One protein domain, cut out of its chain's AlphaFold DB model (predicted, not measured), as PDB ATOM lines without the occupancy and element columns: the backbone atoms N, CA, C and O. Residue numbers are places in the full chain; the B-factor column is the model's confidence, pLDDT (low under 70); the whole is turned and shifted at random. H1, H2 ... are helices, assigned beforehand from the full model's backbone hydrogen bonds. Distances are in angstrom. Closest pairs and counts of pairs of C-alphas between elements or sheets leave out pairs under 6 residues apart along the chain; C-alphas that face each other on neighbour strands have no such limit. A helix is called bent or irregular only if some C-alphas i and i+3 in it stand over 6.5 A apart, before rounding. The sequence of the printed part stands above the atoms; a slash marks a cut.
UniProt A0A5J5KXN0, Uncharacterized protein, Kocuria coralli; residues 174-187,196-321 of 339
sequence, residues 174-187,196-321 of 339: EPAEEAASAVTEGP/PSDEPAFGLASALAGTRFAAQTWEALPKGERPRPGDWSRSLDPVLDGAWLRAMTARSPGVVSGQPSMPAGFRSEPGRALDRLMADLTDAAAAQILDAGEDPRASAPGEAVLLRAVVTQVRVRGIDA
ATOM      1  N   GLU A 174     -16.483 -12.852 -19.803       68.00
ATOM      2  CA  GLU A 174     -17.381 -11.718 -19.578       68.00
ATOM      3  C   GLU A 174     -16.901 -10.930 -18.344       68.00
ATOM      4  O   GLU A 174     -16.439 -11.543 -17.374       68.00
ATOM      5  N   PRO A 175     -16.979  -9.585 -18.358       67.12
ATOM      6  CA  PRO A 175     -16.564  -8.778 -17.218       67.12
ATOM      7  C   PRO A 175     -17.309  -9.265 -15.972       67.12
ATOM      8  O   PRO A 175     -18.539  -9.330 -15.974       67.12
ATOM      9  N   ALA A 176     -16.560  -9.633 -14.929       66.62
ATOM     10  CA  ALA A 176     -17.098 -10.373 -13.795       66.62
ATOM     11  C   ALA A 176     -18.327  -9.672 -13.185       66.62
ATOM     12  O   ALA A 176     -18.227  -8.570 -12.644       66.62
ATOM     13  N   GLU A 177     -19.496 -10.324 -13.229       65.88
ATOM     14  CA  GLU A 177     -20.710  -9.823 -12.559       65.88
ATOM     15  C   GLU A 177     -20.472  -9.657 -11.053       65.88
ATOM     16  O   GLU A 177     -20.961  -8.720 -10.430       65.88
ATOM     17  N   GLU A 178     -19.627 -10.512 -10.478       60.69
ATOM     18  CA  GLU A 178     -19.206 -10.436  -9.080       60.69
ATOM     19  C   GLU A 178     -18.346  -9.198  -8.780       60.69
ATOM     20  O   GLU A 178     -18.413  -8.666  -7.672       60.69
ATOM     21  N   ALA A 179     -17.596  -8.676  -9.760       65.88
ATOM     22  CA  ALA A 179     -16.899  -7.398  -9.610       65.88
ATOM     23  C   ALA A 179     -17.894  -6.235  -9.520       65.88
ATOM     24  O   ALA A 179     -17.648  -5.264  -8.809       65.88
ATOM     25  N   ALA A 180     -19.052  -6.342 -10.184       65.06
ATOM     26  CA  ALA A 180     -20.138  -5.382 -10.014       65.06
ATOM     27  C   ALA A 180     -20.678  -5.402  -8.571       65.06
ATOM     28  O   ALA A 180     -20.902  -4.335  -7.998       65.06
ATOM     29  N   SER A 181     -20.813  -6.589  -7.962       63.66
ATOM     30  CA  SER A 181     -21.216  -6.738  -6.554       63.66
ATOM     31  C   SER A 181     -20.191  -6.128  -5.590       63.66
ATOM     32  O   SER A 181     -20.567  -5.363  -4.702       63.66
ATOM     33  N   ALA A 182     -18.893  -6.364  -5.808       63.06
ATOM     34  CA  ALA A 182     -17.823  -5.768  -5.001       63.06
ATOM     35  C   ALA A 182     -17.794  -4.229  -5.097       63.06
ATOM     36  O   ALA A 182     -17.594  -3.540  -4.097       63.06
ATOM     37  N   VAL A 183     -18.076  -3.669  -6.281       62.91
ATOM     38  CA  VAL A 183     -18.214  -2.215  -6.477       62.91
ATOM     39  C   VAL A 183     -19.391  -1.646  -5.675       62.91
ATOM     40  O   VAL A 183     -19.296  -0.513  -5.198       62.91
ATOM     41  N   THR A 184     -20.478  -2.406  -5.503       60.59
ATOM     42  CA  THR A 184     -21.658  -1.986  -4.724       60.59
ATOM     43  C   THR A 184     -21.532  -2.190  -3.211       60.59
ATOM     44  O   THR A 184     -22.216  -1.495  -2.467       60.59
ATOM     45  N   GLU A 185     -20.663  -3.095  -2.751       59.53
ATOM     46  CA  GLU A 185     -20.485  -3.450  -1.330       59.53
ATOM     47  C   GLU A 185     -19.377  -2.659  -0.606       59.53
ATOM     48  O   GLU A 185     -19.130  -2.890   0.578       59.53
ATOM     49  N   GLY A 186     -18.716  -1.711  -1.285       51.91
ATOM     50  CA  GLY A 186     -17.684  -0.860  -0.681       51.91
ATOM     51  C   GLY A 186     -18.156  -0.194   0.627       51.91
ATOM     52  O   GLY A 186     -19.319   0.209   0.718       51.91
ATOM     53  N   PRO A 187     -17.282  -0.089   1.650       45.00
ATOM     54  CA  PRO A 187     -17.687   0.245   3.010       45.00
ATOM     55  C   PRO A 187     -18.410   1.590   3.066       45.00
ATOM     56  O   PRO A 187     -17.946   2.595   2.523       45.00
ATOM     57  N   PRO A 196     -13.031   9.952  -6.595       52.38
ATOM     58  CA  PRO A 196     -13.307   8.899  -7.575       52.38
ATOM     59  C   PRO A 196     -12.485   9.045  -8.867       52.38
ATOM     60  O   PRO A 196     -12.335   8.073  -9.585       52.38
ATOM     61  N   SER A 197     -11.917  10.225  -9.148       53.75
ATOM     62  CA  SER A 197     -11.018  10.489 -10.274       53.75
ATOM     63  C   SER A 197      -9.681   9.745 -10.245       53.75
ATOM     64  O   SER A 197      -9.057   9.642 -11.298       53.75
ATOM     65  N   ASP A 198      -9.233   9.263  -9.084       55.88
ATOM     66  CA  ASP A 198      -7.860   8.770  -8.904       55.88
ATOM     67  C   ASP A 198      -7.771   7.231  -8.936       55.88
ATOM     68  O   ASP A 198      -6.683   6.669  -8.840       55.88
ATOM     69  N   GLU A 199      -8.906   6.539  -9.087       75.12
ATOM     70  CA  GLU A 199      -8.987   5.077  -9.120       75.12
ATOM     71  C   GLU A 199      -8.914   4.557 -10.574       75.12
ATOM     72  O   GLU A 199      -9.743   4.944 -11.408       75.12
ATOM     73  N   PRO A 200      -7.979   3.655 -10.924       79.69
ATOM     74  CA  PRO A 200      -7.857   3.090 -12.276       79.69
ATOM     75  C   PRO A 200      -9.145   2.449 -12.817       79.69
ATOM     76  O   PRO A 200      -9.442   2.556 -14.009       79.69
ATOM     77  N   ALA A 201      -9.982   1.880 -11.943       77.62
ATOM     78  CA  ALA A 201     -11.320   1.402 -12.294       77.62
ATOM     79  C   ALA A 201     -12.247   2.519 -12.816       77.62
ATOM     80  O   ALA A 201     -13.000   2.313 -13.773       77.62
ATOM     81  N   PHE A 202     -12.182   3.720 -12.233       79.31
ATOM     82  CA  PHE A 202     -12.917   4.891 -12.715       79.31
ATOM     83  C   PHE A 202     -12.355   5.406 -14.042       79.31
ATOM     84  O   PHE A 202     -13.128   5.796 -14.923       79.31
ATOM     85  N   GLY A 203     -11.029   5.377 -14.210       81.31
ATOM     86  CA  GLY A 203     -10.363   5.698 -15.475       81.31
ATOM     87  C   GLY A 203     -10.860   4.812 -16.621       81.31
ATOM     88  O   GLY A 203     -11.330   5.324 -17.639       81.31
ATOM     89  N   LEU A 204     -10.872   3.489 -16.413       84.06
ATOM     90  CA  LEU A 204     -11.401   2.519 -17.376       84.06
ATOM     91  C   LEU A 204     -12.886   2.747 -17.676       84.06
ATOM     92  O   LEU A 204     -13.297   2.761 -18.838       84.06
ATOM     93  N   ALA A 205     -13.699   2.975 -16.643       82.19
ATOM     94  CA  ALA A 205     -15.123   3.240 -16.815       82.19
ATOM     95  C   ALA A 205     -15.380   4.535 -17.612       82.19
ATOM     96  O   ALA A 205     -16.261   4.572 -18.471       82.19
ATOM     97  N   SER A 206     -14.577   5.578 -17.381       80.12
ATOM     98  CA  SER A 206     -14.654   6.851 -18.109       80.12
ATOM     99  C   SER A 206     -14.239   6.693 -19.574       80.12
ATOM    100  O   SER A 206     -14.919   7.205 -20.467       80.12
ATOM    101  N   ALA A 207     -13.173   5.932 -19.841       82.31
ATOM    102  CA  ALA A 207     -12.734   5.613 -21.198       82.31
ATOM    103  C   ALA A 207     -13.808   4.813 -21.961       82.31
ATOM    104  O   ALA A 207     -14.146   5.153 -23.098       82.31
ATOM    105  N   LEU A 208     -14.429   3.814 -21.323       83.38
ATOM    106  CA  LEU A 208     -15.547   3.055 -21.893       83.38
ATOM    107  C   LEU A 208     -16.795   3.915 -22.122       83.38
ATOM    108  O   LEU A 208     -17.457   3.770 -23.149       83.38
ATOM    109  N   ALA A 209     -17.112   4.846 -21.220       78.12
ATOM    110  CA  ALA A 209     -18.222   5.777 -21.409       78.12
ATOM    111  C   ALA A 209     -17.979   6.717 -22.604       78.12
ATOM    112  O   ALA A 209     -18.863   6.885 -23.452       78.12
ATOM    113  N   GLY A 210     -16.769   7.273 -22.730       77.12
ATOM    114  CA  GLY A 210     -16.369   8.080 -23.889       77.12
ATOM    115  C   GLY A 210     -16.434   7.289 -25.199       77.12
ATOM    116  O   GLY A 210     -16.920   7.782 -26.219       77.12
ATOM    117  N   THR A 211     -16.036   6.023 -25.140       78.75
ATOM    118  CA  THR A 211     -16.095   5.058 -26.240       78.75
ATOM    119  C   THR A 211     -17.529   4.759 -26.663       78.75
ATOM    120  O   THR A 211     -17.871   4.894 -27.839       78.75
ATOM    121  N   ARG A 212     -18.413   4.450 -25.708       79.69
ATOM    122  CA  ARG A 212     -19.853   4.269 -25.937       79.69
ATOM    123  C   ARG A 212     -20.458   5.487 -26.626       79.69
ATOM    124  O   ARG A 212     -21.202   5.355 -27.595       79.69
ATOM    125  N   PHE A 213     -20.132   6.683 -26.143       75.56
ATOM    126  CA  PHE A 213     -20.639   7.918 -26.724       75.56
ATOM    127  C   PHE A 213     -20.118   8.142 -28.152       75.56
ATOM    128  O   PHE A 213     -20.886   8.509 -29.049       75.56
ATOM    129  N   ALA A 214     -18.829   7.889 -28.394       74.88
ATOM    130  CA  ALA A 214     -18.230   7.981 -29.722       74.88
ATOM    131  C   ALA A 214     -18.918   7.026 -30.711       74.88
ATOM    132  O   ALA A 214     -19.287   7.452 -31.807       74.88
ATOM    133  N   ALA A 215     -19.171   5.783 -30.295       74.00
ATOM    134  CA  ALA A 215     -19.917   4.778 -31.047       74.00
ATOM    135  C   ALA A 215     -21.342   5.237 -31.395       74.00
ATOM    136  O   ALA A 215     -21.713   5.271 -32.568       74.00
ATOM    137  N   GLN A 216     -22.126   5.666 -30.404       74.56
ATOM    138  CA  GLN A 216     -23.496   6.150 -30.621       74.56
ATOM    139  C   GLN A 216     -23.537   7.343 -31.579       74.56
ATOM    140  O   GLN A 216     -24.375   7.414 -32.482       74.56
ATOM    141  N   THR A 217     -22.595   8.274 -31.419       69.88
ATOM    142  CA  THR A 217     -22.495   9.439 -32.299       69.88
ATOM    143  C   THR A 217     -22.130   9.024 -33.727       69.88
ATOM    144  O   THR A 217     -22.660   9.584 -34.686       69.88
ATOM    145  N   TRP A 218     -21.262   8.022 -33.883       71.56
ATOM    146  CA  TRP A 218     -20.874   7.447 -35.169       71.56
ATOM    147  C   TRP A 218     -22.053   6.773 -35.881       71.56
ATOM    148  O   TRP A 218     -22.245   6.961 -37.084       71.56
ATOM    149  N   GLU A 219     -22.874   6.013 -35.155       68.38
ATOM    150  CA  GLU A 219     -24.062   5.352 -35.706       68.38
ATOM    151  C   GLU A 219     -25.148   6.346 -36.134       68.38
ATOM    152  O   GLU A 219     -25.833   6.123 -37.139       68.38
ATOM    153  N   ALA A 220     -25.262   7.467 -35.421       72.44
ATOM    154  CA  ALA A 220     -26.202   8.539 -35.729       72.44
ATOM    155  C   ALA A 220     -25.845   9.334 -37.005       72.44
ATOM    156  O   ALA A 220     -26.707  10.036 -37.536       72.44
ATOM    157  N   LEU A 221     -24.617   9.220 -37.536       65.50
ATOM    158  CA  LEU A 221     -24.230   9.888 -38.784       65.50
ATOM    159  C   LEU A 221     -24.932   9.270 -40.014       65.50
ATOM    160  O   LEU A 221     -25.118   8.043 -40.081       65.50
ATOM    161  N   PRO A 222     -25.285  10.080 -41.034       70.75
ATOM    162  CA  PRO A 222     -25.778   9.584 -42.319       70.75
ATOM    163  C   PRO A 222     -24.809   8.571 -42.941       70.75
ATOM    164  O   PRO A 222     -23.598   8.748 -42.867       70.75
ATOM    165  N   LYS A 223     -25.309   7.527 -43.617       64.94
ATOM    166  CA  LYS A 223     -24.464   6.441 -44.172       64.94
ATOM    167  C   LYS A 223     -23.299   6.915 -45.057       64.94
ATOM    168  O   LYS A 223     -22.281   6.237 -45.087       64.94
ATOM    169  N   GLY A 224     -23.448   8.038 -45.768       64.75
ATOM    170  CA  GLY A 224     -22.392   8.627 -46.607       64.75
ATOM    171  C   GLY A 224     -21.339   9.437 -45.840       64.75
ATOM    172  O   GLY A 224     -20.296   9.748 -46.400       64.75
ATOM    173  N   GLU A 225     -21.608   9.751 -44.574       59.19
ATOM    174  CA  GLU A 225     -20.742  10.510 -43.663       59.19
ATOM    175  C   GLU A 225     -20.188   9.638 -42.527       59.19
ATOM    176  O   GLU A 225     -19.333  10.089 -41.773       59.19
ATOM    177  N   ARG A 226     -20.646   8.379 -42.410       64.56
ATOM    178  CA  ARG A 226     -20.075   7.397 -41.483       64.56
ATOM    179  C   ARG A 226     -18.646   7.087 -41.924       64.56
ATOM    180  O   ARG A 226     -18.467   6.509 -43.002       64.56
ATOM    181  N   PRO A 227     -17.627   7.382 -41.105       55.06
ATOM    182  CA  PRO A 227     -16.331   6.772 -41.329       55.06
ATOM    183  C   PRO A 227     -16.490   5.235 -41.219       55.06
ATOM    184  O   PRO A 227     -17.393   4.727 -40.547       55.06
ATOM    185  N   ARG A 228     -15.688   4.447 -41.939       55.91
ATOM    186  CA  ARG A 228     -15.690   2.975 -41.780       55.91
ATOM    187  C   ARG A 228     -15.044   2.615 -40.428       55.91
ATOM    188  O   ARG A 228     -14.070   3.295 -40.105       55.91
ATOM    189  N   PRO A 229     -15.434   1.547 -39.693       55.97
ATOM    190  CA  PRO A 229     -16.651   0.719 -39.701       55.97
ATOM    191  C   PRO A 229     -17.327   0.620 -38.306       55.97
ATOM    192  O   PRO A 229     -16.659   0.405 -37.305       55.97
ATOM    193  N   GLY A 230     -18.666   0.633 -38.223       62.06
ATOM    194  CA  GLY A 230     -19.443   0.373 -36.982       62.06
ATOM    195  C   GLY A 230     -19.375  -1.076 -36.465       62.06
ATOM    196  O   GLY A 230     -20.300  -1.581 -35.838       62.06
ATOM    197  N   ASP A 231     -18.334  -1.808 -36.846       64.12
ATOM    198  CA  ASP A 231     -17.987  -3.128 -36.328       64.12
ATOM    199  C   ASP A 231     -17.241  -3.028 -34.996       64.12
ATOM    200  O   ASP A 231     -17.268  -3.984 -34.227       64.12
ATOM    201  N   TRP A 232     -16.619  -1.870 -34.735       73.00
ATOM    202  CA  TRP A 232     -15.822  -1.621 -33.540       73.00
ATOM    203  C   TRP A 232     -16.664  -1.397 -32.286       73.00
ATOM    204  O   TRP A 232     -16.326  -1.897 -31.220       73.00
ATOM    205  N   SER A 233     -17.782  -0.677 -32.407       72.31
ATOM    206  CA  SER A 233     -18.721  -0.529 -31.299       72.31
ATOM    207  C   SER A 233     -19.299  -1.889 -30.930       72.31
ATOM    208  O   SER A 233     -19.190  -2.322 -29.791       72.31
ATOM    209  N   ARG A 234     -19.761  -2.627 -31.944       75.31
ATOM    210  CA  ARG A 234     -20.382  -3.946 -31.783       75.31
ATOM    211  C   ARG A 234     -19.494  -4.993 -31.119       75.31
ATOM    212  O   ARG A 234     -20.014  -5.885 -30.462       75.31
ATOM    213  N   SER A 235     -18.174  -4.933 -31.292       70.88
ATOM    214  CA  SER A 235     -17.255  -5.858 -30.612       70.88
ATOM    215  C   SER A 235     -17.018  -5.505 -29.143       70.88
ATOM    216  O   SER A 235     -16.694  -6.394 -28.352       70.88
ATOM    217  N   LEU A 236     -17.215  -4.239 -28.771       78.31
ATOM    218  CA  LEU A 236     -17.141  -3.764 -27.393       78.31
ATOM    219  C   LEU A 236     -18.510  -3.719 -26.701       78.31
ATOM    220  O   LEU A 236     -18.528  -3.651 -25.477       78.31
ATOM    221  N   ASP A 237     -19.631  -3.813 -27.428       80.06
ATOM    222  CA  ASP A 237     -21.003  -3.743 -26.891       80.06
ATOM    223  C   ASP A 237     -21.215  -4.561 -25.601       80.06
ATOM    224  O   ASP A 237     -21.723  -3.988 -24.638       80.06
ATOM    225  N   PRO A 238     -20.775  -5.836 -25.490       78.19
ATOM    226  CA  PRO A 238     -20.935  -6.599 -24.245       78.19
ATOM    227  C   PRO A 238     -20.277  -5.937 -23.027       78.19
ATOM    228  O   PRO A 238     -20.811  -5.978 -21.924       78.19
ATOM    229  N   VAL A 239     -19.143  -5.263 -23.233       82.00
ATOM    230  CA  VAL A 239     -18.420  -4.535 -22.185       82.00
ATOM    231  C   VAL A 239     -19.018  -3.143 -21.963       82.00
ATOM    232  O   VAL A 239     -19.177  -2.713 -20.819       82.00
ATOM    233  N   LEU A 240     -19.419  -2.453 -23.039       79.81
ATOM    234  CA  LEU A 240     -20.085  -1.142 -22.991       79.81
ATOM    235  C   LEU A 240     -21.467  -1.201 -22.325       79.81
ATOM    236  O   LEU A 240     -21.949  -0.189 -21.808       79.81
ATOM    237  N   ASP A 241     -22.098  -2.371 -22.327       80.69
ATOM    238  CA  ASP A 241     -23.331  -2.682 -21.612       80.69
ATOM    239  C   ASP A 241     -23.097  -3.735 -20.511       80.69
ATOM    240  O   ASP A 241     -24.025  -4.433 -20.103       80.69
ATOM    241  N   GLY A 242     -21.879  -3.848 -19.979       81.25
ATOM    242  CA  GLY A 242     -21.557  -4.791 -18.908       81.25
ATOM    243  C   GLY A 242     -22.222  -4.433 -17.571       81.25
ATOM    244  O   GLY A 242     -22.447  -3.257 -17.256       81.25
ATOM    245  N   ALA A 243     -22.513  -5.444 -16.743       82.12
ATOM    246  CA  ALA A 243     -23.043  -5.245 -15.387       82.12
ATOM    247  C   ALA A 243     -22.107  -4.386 -14.524       82.12
ATOM    248  O   ALA A 243     -22.567  -3.492 -13.811       82.12
ATOM    249  N   TRP A 244     -20.798  -4.594 -14.675       85.06
ATOM    250  CA  TRP A 244     -19.760  -3.816 -14.006       85.06
ATOM    251  C   TRP A 244     -19.814  -2.317 -14.352       85.06
ATOM    252  O   TRP A 244     -19.889  -1.485 -13.448       85.06
ATOM    253  N   LEU A 245     -19.879  -1.947 -15.642       82.69
ATOM    254  CA  LEU A 245     -19.936  -0.535 -16.053       82.69
ATOM    255  C   LEU A 245     -21.220   0.149 -15.561       82.69
ATOM    256  O   LEU A 245     -21.191   1.307 -15.134       82.69
ATOM    257  N   ARG A 246     -22.350  -0.573 -15.568       82.62
ATOM    258  CA  ARG A 246     -23.607  -0.080 -14.985       82.62
ATOM    259  C   ARG A 246     -23.480   0.171 -13.483       82.62
ATOM    260  O   ARG A 246     -23.927   1.220 -13.023       82.62
ATOM    261  N   ALA A 247     -22.871  -0.747 -12.734       80.12
ATOM    262  CA  ALA A 247     -22.652  -0.589 -11.296       80.12
ATOM    263  C   ALA A 247     -21.735   0.607 -10.987       80.12
ATOM    264  O   ALA A 247     -22.081   1.442 -10.151       80.12
ATOM    265  N   MET A 248     -20.634   0.761 -11.732       78.56
ATOM    266  CA  MET A 248     -19.738   1.921 -11.628       78.56
ATOM    267  C   MET A 248     -20.460   3.238 -11.926       78.56
ATOM    268  O   MET A 248     -20.310   4.211 -11.190       78.56
ATOM    269  N   THR A 249     -21.303   3.264 -12.960       77.50
ATOM    270  CA  THR A 249     -22.117   4.440 -13.306       77.50
ATOM    271  C   THR A 249     -23.135   4.775 -12.215       77.50
ATOM    272  O   THR A 249     -23.365   5.947 -11.927       77.50
ATOM    273  N   ALA A 250     -23.753   3.763 -11.597       78.00
ATOM    274  CA  ALA A 250     -24.723   3.960 -10.523       78.00
ATOM    275  C   ALA A 250     -24.067   4.521  -9.249       78.00
ATOM    276  O   ALA A 250     -24.624   5.424  -8.627       78.00
ATOM    277  N   ARG A 251     -22.878   4.020  -8.889       74.19
ATOM    278  CA  ARG A 251     -22.090   4.505  -7.744       74.19
ATOM    279  C   ARG A 251     -21.487   5.888  -7.998       74.19
ATOM    280  O   ARG A 251     -21.441   6.712  -7.089       74.19
ATOM    281  N   SER A 252     -21.075   6.149  -9.236       70.94
ATOM    282  CA  SER A 252     -20.417   7.385  -9.658       70.94
ATOM    283  C   SER A 252     -21.080   7.944 -10.922       70.94
ATOM    284  O   SER A 252     -20.526   7.814 -12.017       70.94
ATOM    285  N   PRO A 253     -22.228   8.645 -10.802       67.00
ATOM    286  CA  PRO A 253     -22.944   9.216 -11.950       67.00
ATOM    287  C   PRO A 253     -22.075  10.133 -12.830       67.00
ATOM    288  O   PRO A 253     -22.343  10.303 -14.020       67.00
ATOM    289  N   GLY A 254     -21.000  10.691 -12.255       62.53
ATOM    290  CA  GLY A 254     -19.986  11.491 -12.939       62.53
ATOM    291  C   GLY A 254     -19.288  10.787 -14.111       62.53
ATOM    292  O   GLY A 254     -18.997  11.461 -15.097       62.53
ATOM    293  N   VAL A 255     -19.114   9.457 -14.056       64.56
ATOM    294  CA  VAL A 255     -18.470   8.621 -15.100       64.56
ATOM    295  C   VAL A 255     -19.167   8.761 -16.456       64.56
ATOM    296  O   VAL A 255     -18.521   8.791 -17.499       64.56
ATOM    297  N   VAL A 256     -20.498   8.887 -16.447       58.50
ATOM    298  CA  VAL A 256     -21.340   8.980 -17.656       58.50
ATOM    299  C   VAL A 256     -21.890  10.398 -17.860       58.50
ATOM    300  O   VAL A 256     -22.525  10.690 -18.868       58.50
ATOM    301  N   SER A 257     -21.596  11.326 -16.942       50.72
ATOM    302  CA  SER A 257     -22.039  12.724 -17.038       50.72
ATOM    303  C   SER A 257     -21.311  13.548 -18.105       50.72
ATOM    304  O   SER A 257     -21.677  14.706 -18.322       50.72
ATOM    305  N   GLY A 258     -20.299  12.964 -18.767       46.75
ATOM    306  CA  GLY A 258     -19.561  13.576 -19.866       46.75
ATOM    307  C   GLY A 258     -20.526  14.181 -20.879       46.75
ATOM    308  O   GLY A 258     -21.231  13.471 -21.593       46.75
ATOM    309  N   GLN A 259     -20.597  15.512 -20.885       45.47
ATOM    310  CA  GLN A 259     -21.442  16.286 -21.786       45.47
ATOM    311  C   GLN A 259     -21.261  15.793 -23.231       45.47
ATOM    312  O   GLN A 259     -20.143  15.444 -23.620       45.47
ATOM    313  N   PRO A 260     -22.334  15.769 -24.038       44.62
ATOM    314  CA  PRO A 260     -22.333  15.137 -25.345       44.62
ATOM    315  C   PRO A 260     -21.464  15.939 -26.312       44.62
ATOM    316  O   PRO A 260     -21.930  16.856 -26.989       44.62
ATOM    317  N   SER A 261     -20.187  15.599 -26.402       52.66
ATOM    318  CA  SER A 261     -19.315  16.120 -27.442       52.66
ATOM    319  C   SER A 261     -18.581  14.972 -28.093       52.66
ATOM    320  O   SER A 261     -17.886  14.203 -27.434       52.66
ATOM    321  N   MET A 262     -18.767  14.858 -29.407       55.09
ATOM    322  CA  MET A 262     -17.981  13.970 -30.249       55.09
ATOM    323  C   MET A 262     -16.494  14.178 -29.913       55.09
ATOM    324  O   MET A 262     -16.087  15.346 -29.858       55.09
ATOM    325  N   PRO A 263     -15.697  13.114 -29.673       59.97
ATOM    326  CA  PRO A 263     -14.331  13.307 -29.210       59.97
ATOM    327  C   PRO A 263     -13.543  14.159 -30.207       59.97
ATOM    328  O   PRO A 263     -13.811  14.152 -31.418       59.97
ATOM    329  N   ALA A 264     -12.606  14.951 -29.691       61.62
ATOM    330  CA  ALA A 264     -11.889  15.934 -30.488       61.62
ATOM    331  C   ALA A 264     -11.265  15.283 -31.736       61.62
ATOM    332  O   ALA A 264     -10.547  14.288 -31.662       61.62
ATOM    333  N   GLY A 265     -11.561  15.849 -32.907       64.69
ATOM    334  CA  GLY A 265     -11.034  15.364 -34.180       64.69
ATOM    335  C   GLY A 265     -11.821  14.232 -34.850       64.69
ATOM    336  O   GLY A 265     -11.517  13.942 -35.999       64.69
ATOM    337  N   PHE A 266     -12.867  13.646 -34.248       67.31
ATOM    338  CA  PHE A 266     -13.652  12.586 -34.917       67.31
ATOM    339  C   PHE A 266     -14.346  13.056 -36.210       67.31
ATOM    340  O   PHE A 266     -14.525  12.259 -37.126       67.31
ATOM    341  N   ARG A 267     -14.706  14.346 -36.334       66.38
ATOM    342  CA  ARG A 267     -15.274  14.900 -37.587       66.38
ATOM    343  C   ARG A 267     -14.227  15.170 -38.661       66.38
ATOM    344  O   ARG A 267     -14.534  15.069 -39.842       66.38
ATOM    345  N   SER A 268     -13.031  15.591 -38.260       69.69
ATOM    346  CA  SER A 268     -11.991  16.063 -39.180       69.69
ATOM    347  C   SER A 268     -11.008  14.961 -39.570       69.69
ATOM    348  O   SER A 268     -10.565  14.915 -40.710       69.69
ATOM    349  N   GLU A 269     -10.673  14.075 -38.630       70.81
ATOM    350  CA  GLU A 269      -9.678  13.006 -38.757       70.81
ATOM    351  C   GLU A 269     -10.144  11.730 -38.015       70.81
ATOM    352  O   GLU A 269      -9.517  11.307 -37.040       70.81
ATOM    353  N   PRO A 270     -11.245  11.089 -38.451       67.62
ATOM    354  CA  PRO A 270     -11.881   9.981 -37.730       67.62
ATOM    355  C   PRO A 270     -10.950   8.792 -37.464       67.62
ATOM    356  O   PRO A 270     -11.038   8.181 -36.406       67.62
ATOM    357  N   GLY A 271     -10.030   8.486 -38.387       69.56
ATOM    358  CA  GLY A 271      -9.049   7.411 -38.202       69.56
ATOM    359  C   GLY A 271      -8.095   7.673 -37.034       69.56
ATOM    360  O   GLY A 271      -7.940   6.808 -36.179       69.56
ATOM    361  N   ARG A 272      -7.534   8.889 -36.948       71.06
ATOM    362  CA  ARG A 272      -6.637   9.283 -35.848       71.06
ATOM    363  C   ARG A 272      -7.369   9.452 -34.525       71.06
ATOM    364  O   ARG A 272      -6.791   9.250 -33.466       71.06
ATOM    365  N   ALA A 273      -8.622   9.885 -34.572       72.06
ATOM    366  CA  ALA A 273      -9.420  10.031 -33.367       72.06
ATOM    367  C   ALA A 273      -9.814   8.660 -32.790       72.06
ATOM    368  O   ALA A 273      -9.775   8.484 -31.575       72.06
ATOM    369  N   LEU A 274     -10.093   7.680 -33.658       73.00
ATOM    370  CA  LEU A 274     -10.242   6.281 -33.267       73.00
ATOM    371  C   LEU A 274      -8.936   5.711 -32.691       73.00
ATOM    372  O   LEU A 274      -8.998   5.042 -31.672       73.00
ATOM    373  N   ASP A 275      -7.771   6.012 -33.278       72.31
ATOM    374  CA  ASP A 275      -6.473   5.582 -32.719       72.31
ATOM    375  C   ASP A 275      -6.277   6.041 -31.281       72.31
ATOM    376  O   ASP A 275      -5.934   5.242 -30.418       72.31
ATOM    377  N   ARG A 276      -6.529   7.327 -31.019       75.00
ATOM    378  CA  ARG A 276      -6.402   7.887 -29.669       75.00
ATOM    379  C   ARG A 276      -7.390   7.245 -28.707       75.00
ATOM    380  O   ARG A 276      -6.983   6.820 -27.642       75.00
ATOM    381  N   LEU A 277      -8.653   7.104 -29.115       76.06
ATOM    382  CA  LEU A 277      -9.678   6.453 -28.295       76.06
ATOM    383  C   LEU A 277      -9.269   5.026 -27.909       76.06
ATOM    384  O   LEU A 277      -9.436   4.615 -26.765       76.06
ATOM    385  N   MET A 278      -8.745   4.266 -28.870       77.38
ATOM    386  CA  MET A 278      -8.337   2.890 -28.634       77.38
ATOM    387  C   MET A 278      -7.063   2.794 -27.790       77.38
ATOM    388  O   MET A 278      -6.977   1.894 -26.962       77.38
ATOM    389  N   ALA A 279      -6.117   3.722 -27.955       74.69
ATOM    390  CA  ALA A 279      -4.955   3.834 -27.078       74.69
ATOM    391  C   ALA A 279      -5.382   4.158 -25.637       74.69
ATOM    392  O   ALA A 279      -5.028   3.419 -24.726       74.69
ATOM    393  N   ASP A 280      -6.241   5.164 -25.446       77.00
ATOM    394  CA  ASP A 280      -6.755   5.556 -24.129       77.00
ATOM    395  C   ASP A 280      -7.491   4.392 -23.433       77.00
ATOM    396  O   ASP A 280      -7.346   4.182 -22.229       77.00
ATOM    397  N   LEU A 281      -8.275   3.607 -24.185       80.06
ATOM    398  CA  LEU A 281      -8.942   2.400 -23.679       80.06
ATOM    399  C   LEU A 281      -7.955   1.315 -23.254       80.06
ATOM    400  O   LEU A 281      -8.133   0.709 -22.198       80.06
ATOM    401  N   THR A 282      -6.954   1.040 -24.090       81.50
ATOM    402  CA  THR A 282      -5.920   0.041 -23.817       81.50
ATOM    403  C   THR A 282      -5.097   0.433 -22.590       81.50
ATOM    404  O   THR A 282      -4.888  -0.406 -21.716       81.50
ATOM    405  N   ASP A 283      -4.718   1.705 -22.468       79.06
ATOM    406  CA  ASP A 283      -3.959   2.226 -21.330       79.06
ATOM    407  C   ASP A 283      -4.775   2.159 -20.035       79.06
ATOM    408  O   ASP A 283      -4.283   1.696 -19.004       79.06
ATOM    409  N   ALA A 284      -6.050   2.555 -20.082       81.31
ATOM    410  CA  ALA A 284      -6.928   2.483 -18.920       81.31
ATOM    411  C   ALA A 284      -7.197   1.032 -18.486       81.31
ATOM    412  O   ALA A 284      -7.282   0.748 -17.291       81.31
ATOM    413  N   ALA A 285      -7.304   0.107 -19.445       84.50
ATOM    414  CA  ALA A 285      -7.464  -1.315 -19.170       84.50
ATOM    415  C   ALA A 285      -6.210  -1.895 -18.505       84.50
ATOM    416  O   ALA A 285      -6.314  -2.547 -17.468       84.50
ATOM    417  N   ALA A 286      -5.027  -1.596 -19.043       82.19
ATOM    418  CA  ALA A 286      -3.758  -2.037 -18.477       82.19
ATOM    419  C   ALA A 286      -3.524  -1.470 -17.065       82.19
ATOM    420  O   ALA A 286      -3.150  -2.210 -16.156       82.19
ATOM    421  N   ALA A 287      -3.805  -0.181 -16.853       81.38
ATOM    422  CA  ALA A 287      -3.706   0.448 -15.538       81.38
ATOM    423  C   ALA A 287      -4.628  -0.224 -14.508       81.38
ATOM    424  O   ALA A 287      -4.227  -0.436 -13.367       81.38
ATOM    425  N   GLN A 288      -5.842  -0.599 -14.917       84.44
ATOM    426  CA  GLN A 288      -6.804  -1.283 -14.058       84.44
ATOM    427  C   GLN A 288      -6.367  -2.715 -13.706       84.44
ATOM    428  O   GLN A 288      -6.491  -3.109 -12.549       84.44
ATOM    429  N   ILE A 289      -5.770  -3.454 -14.652       84.06
ATOM    430  CA  ILE A 289      -5.183  -4.780 -14.390       84.06
ATOM    431  C   ILE A 289      -4.038  -4.675 -13.371       84.06
ATOM    432  O   ILE A 289      -3.954  -5.476 -12.444       84.06
ATOM    433  N   LEU A 290      -3.165  -3.673 -13.515       82.44
ATOM    434  CA  LEU A 290      -2.038  -3.465 -12.599       82.44
ATOM    435  C   LEU A 290      -2.482  -3.024 -11.196       82.44
ATOM    436  O   LEU A 290      -1.803  -3.328 -10.212       82.44
ATOM    437  N   ASP A 291      -3.591  -2.297 -11.086       83.94
ATOM    438  CA  ASP A 291      -4.134  -1.820  -9.809       83.94
ATOM    439  C   ASP A 291      -4.892  -2.906  -9.039       83.94
ATOM    440  O   ASP A 291      -4.775  -2.998  -7.819       83.94
ATOM    441  N   ALA A 292      -5.576  -3.799  -9.760       77.44
ATOM    442  CA  ALA A 292      -6.315  -4.932  -9.205       77.44
ATOM    443  C   ALA A 292      -5.465  -5.883  -8.338       77.44
ATOM    444  O   ALA A 292      -6.003  -6.649  -7.533       77.44
ATOM    445  N   GLY A 293      -4.136  -5.842  -8.479       75.00
ATOM    446  CA  GLY A 293      -3.233  -6.704  -7.728       75.00
ATOM    447  C   GLY A 293      -3.504  -8.174  -8.041       75.00
ATOM    448  O   GLY A 293      -3.627  -8.555  -9.203       75.00
ATOM    449  N   GLU A 294      -3.634  -8.997  -7.000       74.88
ATOM    450  CA  GLU A 294      -3.920 -10.422  -7.175       74.88
ATOM    451  C   GLU A 294      -5.406 -10.752  -7.284       74.88
ATOM    452  O   GLU A 294      -5.734 -11.908  -7.538       74.88
ATOM    453  N   ASP A 295      -6.314  -9.781  -7.148       78.00
ATOM    454  CA  ASP A 295      -7.750 -10.045  -7.216       78.00
ATOM    455  C   ASP A 295      -8.191 -10.261  -8.679       78.00
ATOM    456  O   ASP A 295      -8.242  -9.303  -9.456       78.00
ATOM    457  N   PRO A 296      -8.514 -11.505  -9.092       72.56
ATOM    458  CA  PRO A 296      -8.932 -11.791 -10.465       72.56
ATOM    459  C   PRO A 296     -10.268 -11.132 -10.814       72.56
ATOM    460  O   PRO A 296     -10.540 -10.843 -11.976       72.56
ATOM    461  N   ARG A 297     -11.116 -10.848  -9.817       76.75
ATOM    462  CA  ARG A 297     -12.392 -10.168 -10.050       76.75
ATOM    463  C   ARG A 297     -12.165  -8.697 -10.350       76.75
ATOM    464  O   ARG A 297     -12.847  -8.142 -11.207       76.75
ATOM    465  N   ALA A 298     -11.204  -8.080  -9.666       79.25
ATOM    466  CA  ALA A 298     -10.851  -6.695  -9.905       79.25
ATOM    467  C   ALA A 298     -10.171  -6.508 -11.269       79.25
ATOM    468  O   ALA A 298     -10.462  -5.505 -11.906       79.25
ATOM    469  N   SER A 299      -9.355  -7.448 -11.769       81.75
ATOM    470  CA  SER A 299      -8.675  -7.307 -13.075       81.75
ATOM    471  C   SER A 299      -9.543  -7.681 -14.285       81.75
ATOM    472  O   SER A 299      -9.361  -7.116 -15.364       81.75
ATOM    473  N   ALA A 300     -10.534  -8.566 -14.118       85.06
ATOM    474  CA  ALA A 300     -11.358  -9.092 -15.214       85.06
ATOM    475  C   ALA A 300     -11.970  -8.032 -16.163       85.06
ATOM    476  O   ALA A 300     -11.969  -8.258 -17.376       85.06
ATOM    477  N   PRO A 301     -12.482  -6.871 -15.696       86.12
ATOM    478  CA  PRO A 301     -12.971  -5.834 -16.602       86.12
ATOM    479  C   PRO A 301     -11.878  -5.272 -17.519       86.12
ATOM    480  O   PRO A 301     -12.121  -5.112 -18.715       86.12
ATOM    481  N   GLY A 302     -10.681  -4.993 -16.992       86.19
ATOM    482  CA  GLY A 302      -9.545  -4.525 -17.785       86.19
ATOM    483  C   GLY A 302      -9.075  -5.581 -18.779       86.19
ATOM    484  O   GLY A 302      -8.891  -5.275 -19.956       86.19
ATOM    485  N   GLU A 303      -8.981  -6.841 -18.354       86.88
ATOM    486  CA  GLU A 303      -8.609  -7.957 -19.236       86.88
ATOM    487  C   GLU A 303      -9.586  -8.099 -20.405       86.88
ATOM    488  O   GLU A 303      -9.181  -8.208 -21.568       86.88
ATOM    489  N   ALA A 304     -10.885  -8.004 -20.106       86.69
ATOM    490  CA  ALA A 304     -11.925  -8.098 -21.111       86.69
ATOM    491  C   ALA A 304     -11.888  -6.943 -22.117       86.69
ATOM    492  O   ALA A 304     -12.054  -7.161 -23.322       86.69
ATOM    493  N   VAL A 305     -11.647  -5.718 -21.646       86.94
ATOM    494  CA  VAL A 305     -11.480  -4.552 -22.521       86.94
ATOM    495  C   VAL A 305     -10.255  -4.720 -23.405       86.94
ATOM    496  O   VAL A 305     -10.365  -4.527 -24.613       86.94
ATOM    497  N   LEU A 306      -9.114  -5.103 -22.832       84.19
ATOM    498  CA  LEU A 306      -7.843  -5.187 -23.541       84.19
ATOM    499  C   LEU A 306      -7.903  -6.186 -24.703       84.19
ATOM    500  O   LEU A 306      -7.614  -5.824 -25.847       84.19
ATOM    501  N   LEU A 307      -8.362  -7.413 -24.435       83.88
ATOM    502  CA  LEU A 307      -8.497  -8.457 -25.452       83.88
ATOM    503  C   LEU A 307      -9.424  -8.017 -26.596       83.88
ATOM    504  O   LEU A 307      -9.078  -8.130 -27.775       83.88
ATOM    505  N   ARG A 308     -10.600  -7.463 -26.267       85.19
ATOM    506  CA  ARG A 308     -11.594  -7.062 -27.277       85.19
ATOM    507  C   ARG A 308     -11.161  -5.824 -28.047       85.19
ATOM    508  O   ARG A 308     -11.390  -5.761 -29.254       85.19
ATOM    509  N   ALA A 309     -10.526  -4.857 -27.393       80.56
ATOM    510  CA  ALA A 309     -10.033  -3.636 -28.015       80.56
ATOM    511  C   ALA A 309      -8.972  -3.940 -29.080       80.56
ATOM    512  O   ALA A 309      -9.086  -3.471 -30.213       80.56
ATOM    513  N   VAL A 310      -7.986  -4.776 -28.751       77.88
ATOM    514  CA  VAL A 310      -6.878  -5.118 -29.654       77.88
ATOM    515  C   VAL A 310      -7.371  -5.921 -30.868       77.88
ATOM    516  O   VAL A 310      -7.089  -5.546 -32.008       77.88
ATOM    517  N   VAL A 311      -8.217  -6.940 -30.662       77.38
ATOM    518  CA  VAL A 311      -8.854  -7.701 -31.761       77.38
ATOM    519  C   VAL A 311      -9.698  -6.791 -32.661       77.38
ATOM    520  O   VAL A 311      -9.700  -6.913 -33.890       77.38
ATOM    521  N   THR A 312     -10.401  -5.833 -32.058       75.94
ATOM    522  CA  THR A 312     -11.225  -4.865 -32.785       75.94
ATOM    523  C   THR A 312     -10.394  -3.962 -33.687       75.94
ATOM    524  O   THR A 312     -10.791  -3.727 -34.829       75.94
ATOM    525  N   GLN A 313      -9.247  -3.467 -33.213       71.88
ATOM    526  CA  GLN A 313      -8.369  -2.615 -34.019       71.88
ATOM    527  C   GLN A 313      -7.897  -3.327 -35.289       71.88
ATOM    528  O   GLN A 313      -7.929  -2.724 -36.365       71.88
ATOM    529  N   VAL A 314      -7.543  -4.612 -35.190       67.94
ATOM    530  CA  VAL A 314      -7.182  -5.436 -36.352       67.94
ATOM    531  C   VAL A 314      -8.363  -5.580 -37.312       67.94
ATOM    532  O   VAL A 314      -8.242  -5.246 -38.490       67.94
ATOM    533  N   ARG A 315      -9.541  -5.979 -36.812       69.19
ATOM    534  CA  ARG A 315     -10.752  -6.171 -37.633       69.19
ATOM    535  C   ARG A 315     -11.175  -4.908 -38.384       69.19
ATOM    536  O   ARG A 315     -11.629  -4.973 -39.523       69.19
ATOM    537  N   VAL A 316     -11.080  -3.759 -37.724       64.88
ATOM    538  CA  VAL A 316     -11.466  -2.456 -38.275       64.88
ATOM    539  C   VAL A 316     -10.552  -2.031 -39.419       64.88
ATOM    540  O   VAL A 316     -10.988  -1.302 -40.314       64.88
ATOM    541  N   ARG A 317      -9.289  -2.461 -39.382       60.34
ATOM    542  CA  ARG A 317      -8.246  -1.928 -40.253       60.34
ATOM    543  C   ARG A 317      -7.862  -2.869 -41.383       60.34
ATOM    544  O   ARG A 317      -7.672  -2.359 -42.481       60.34
ATOM    545  N   GLY A 318      -7.831  -4.181 -41.143       51.59
ATOM    546  CA  GLY A 318      -7.284  -5.171 -42.074       51.59
ATOM    547  C   GLY A 318      -5.805  -4.911 -42.405       51.59
ATOM    548  O   GLY A 318      -5.348  -3.766 -42.441       51.59
ATOM    549  N   ILE A 319      -5.022  -5.953 -42.671       40.00
ATOM    550  CA  ILE A 319      -3.715  -5.772 -43.304       40.00
ATOM    551  C   ILE A 319      -3.907  -5.704 -44.818       40.00
ATOM    552  O   ILE A 319      -4.005  -6.713 -45.500       40.00
ATOM    553  N   ASP A 320      -3.917  -4.489 -45.359       36.84
ATOM    554  CA  ASP A 320      -3.557  -4.254 -46.758       36.84
ATOM    555  C   ASP A 320      -2.343  -3.313 -46.781       36.84
ATOM    556  O   ASP A 320      -2.463  -2.087 -46.873       36.84
ATOM    557  N   ALA A 321      -1.142  -3.886 -46.655       36.97
ATOM    558  CA  ALA A 321       0.120  -3.177 -46.865       36.97
ATOM    559  C   ALA A 321       1.104  -4.046 -47.665       36.97
ATOM    560  O   ALA A 321       1.445  -5.153 -47.255       36.97
TER     561      ALA A 321
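What this domain is: This is residues 174 to 187 and 196 to 321 of the 339 residues of an uncharacterized protein of Kocuria coralli (UniProt A0A5J5KXN0). Three long helices, H2, H5 and H6, and the shorter H3 make a bundle of four helices side by side. At the end of the bundle where H2 and H6 begin, the short helices H1 and H4 lie side by side as a pair, with H4 packed crosswise on H2. A long loop, residues 252 to 269, leads back from H4 to the opposite end of the bundle, where H5 begins. The printed part has 140 residues with six named helices, H1 to H6 in that order, and no named strand; the class is all helix. It is compact, with a radius of gyration of the C-alphas of 15.1 A and spans of 50 by 34 by 22 A.

How they stand to each other: H1, residues 177 to 184, and H4, residues 243 to 251, touch at a shallow tilt of 8 degrees and run the same way; their closest C-alphas, those of Ala 180 and Trp 244, are 4.3 A apart. H1 and H6, residues 296 to 317, only just touch, with 3 pairs of C-alphas within 8 A, and H6 does so with residues 297 to 298 alone. H2, residues 200 to 220, touches H4 with residues 202 to 205 alone, about perpendicular at 74 degrees, the closest C-alphas being those of Ala 205 and Leu 245, 6.2 A apart. H2 and H3, residues 231 to 240, form a helical hairpin at a steep tilt of 42 degrees, closest at the C-alphas of Ala 215 and Ser 233, 5.4 A apart; H2 touches H3 with residues 208 to 215 alone. H2 touches H5, residues 270 to 291, at a shallow tilt of 25 degrees, opposite ways; the closest C-alphas, those of Leu 204 and Ala 284, are 4.7 A apart. H3 touches H6 at a shallow tilt of 8 degrees, opposite ways, closest at the C-alphas of Trp 232 and Thr 312, 5.7 A apart. H5 and H6 are a helical hairpin at a shallow tilt of 21 degrees, and the C-alphas of Ala 285 and Gly 302 come within 4.1 A. H3 and H5 are apart. In H1, H2, H4 and H5 every O i to N i+4 pair is within hydrogen-bond range; in H3 3 of 6 are, and in H6 16 of 18.

Where its parts are: H1 begins at C-alpha 177, (-20.710, -9.823, -12.559). H2 measures 30.3 A from first to last C-alpha, H5 31.3 A and H6 31.4 A; H1 measures 11.1 A, H3 13.6 A and H4 12.4 A. H3 and H6 are irregular: C-alphas 235 and 238 are 7.4 A apart, and C-alphas 298 and 301 are 7.1 A apart. H6 ends at C-alpha 317, (-8.246, -1.928, -40.253).

The domain as a whole: The two C-alphas farthest apart, those of Pro 187 and Ala 321, are 53.1 A apart. Residues 188 to 195 are not printed, and C-alphas 187 and 196 are 14.4 A apart across this cut. The link from H4 to H5 is long, with 18 residues. The mean pLDDT of the printed part is 71.2, and 55 residues are under 70, among them residues 174 to 187, 253 to 268 and 314 to 321.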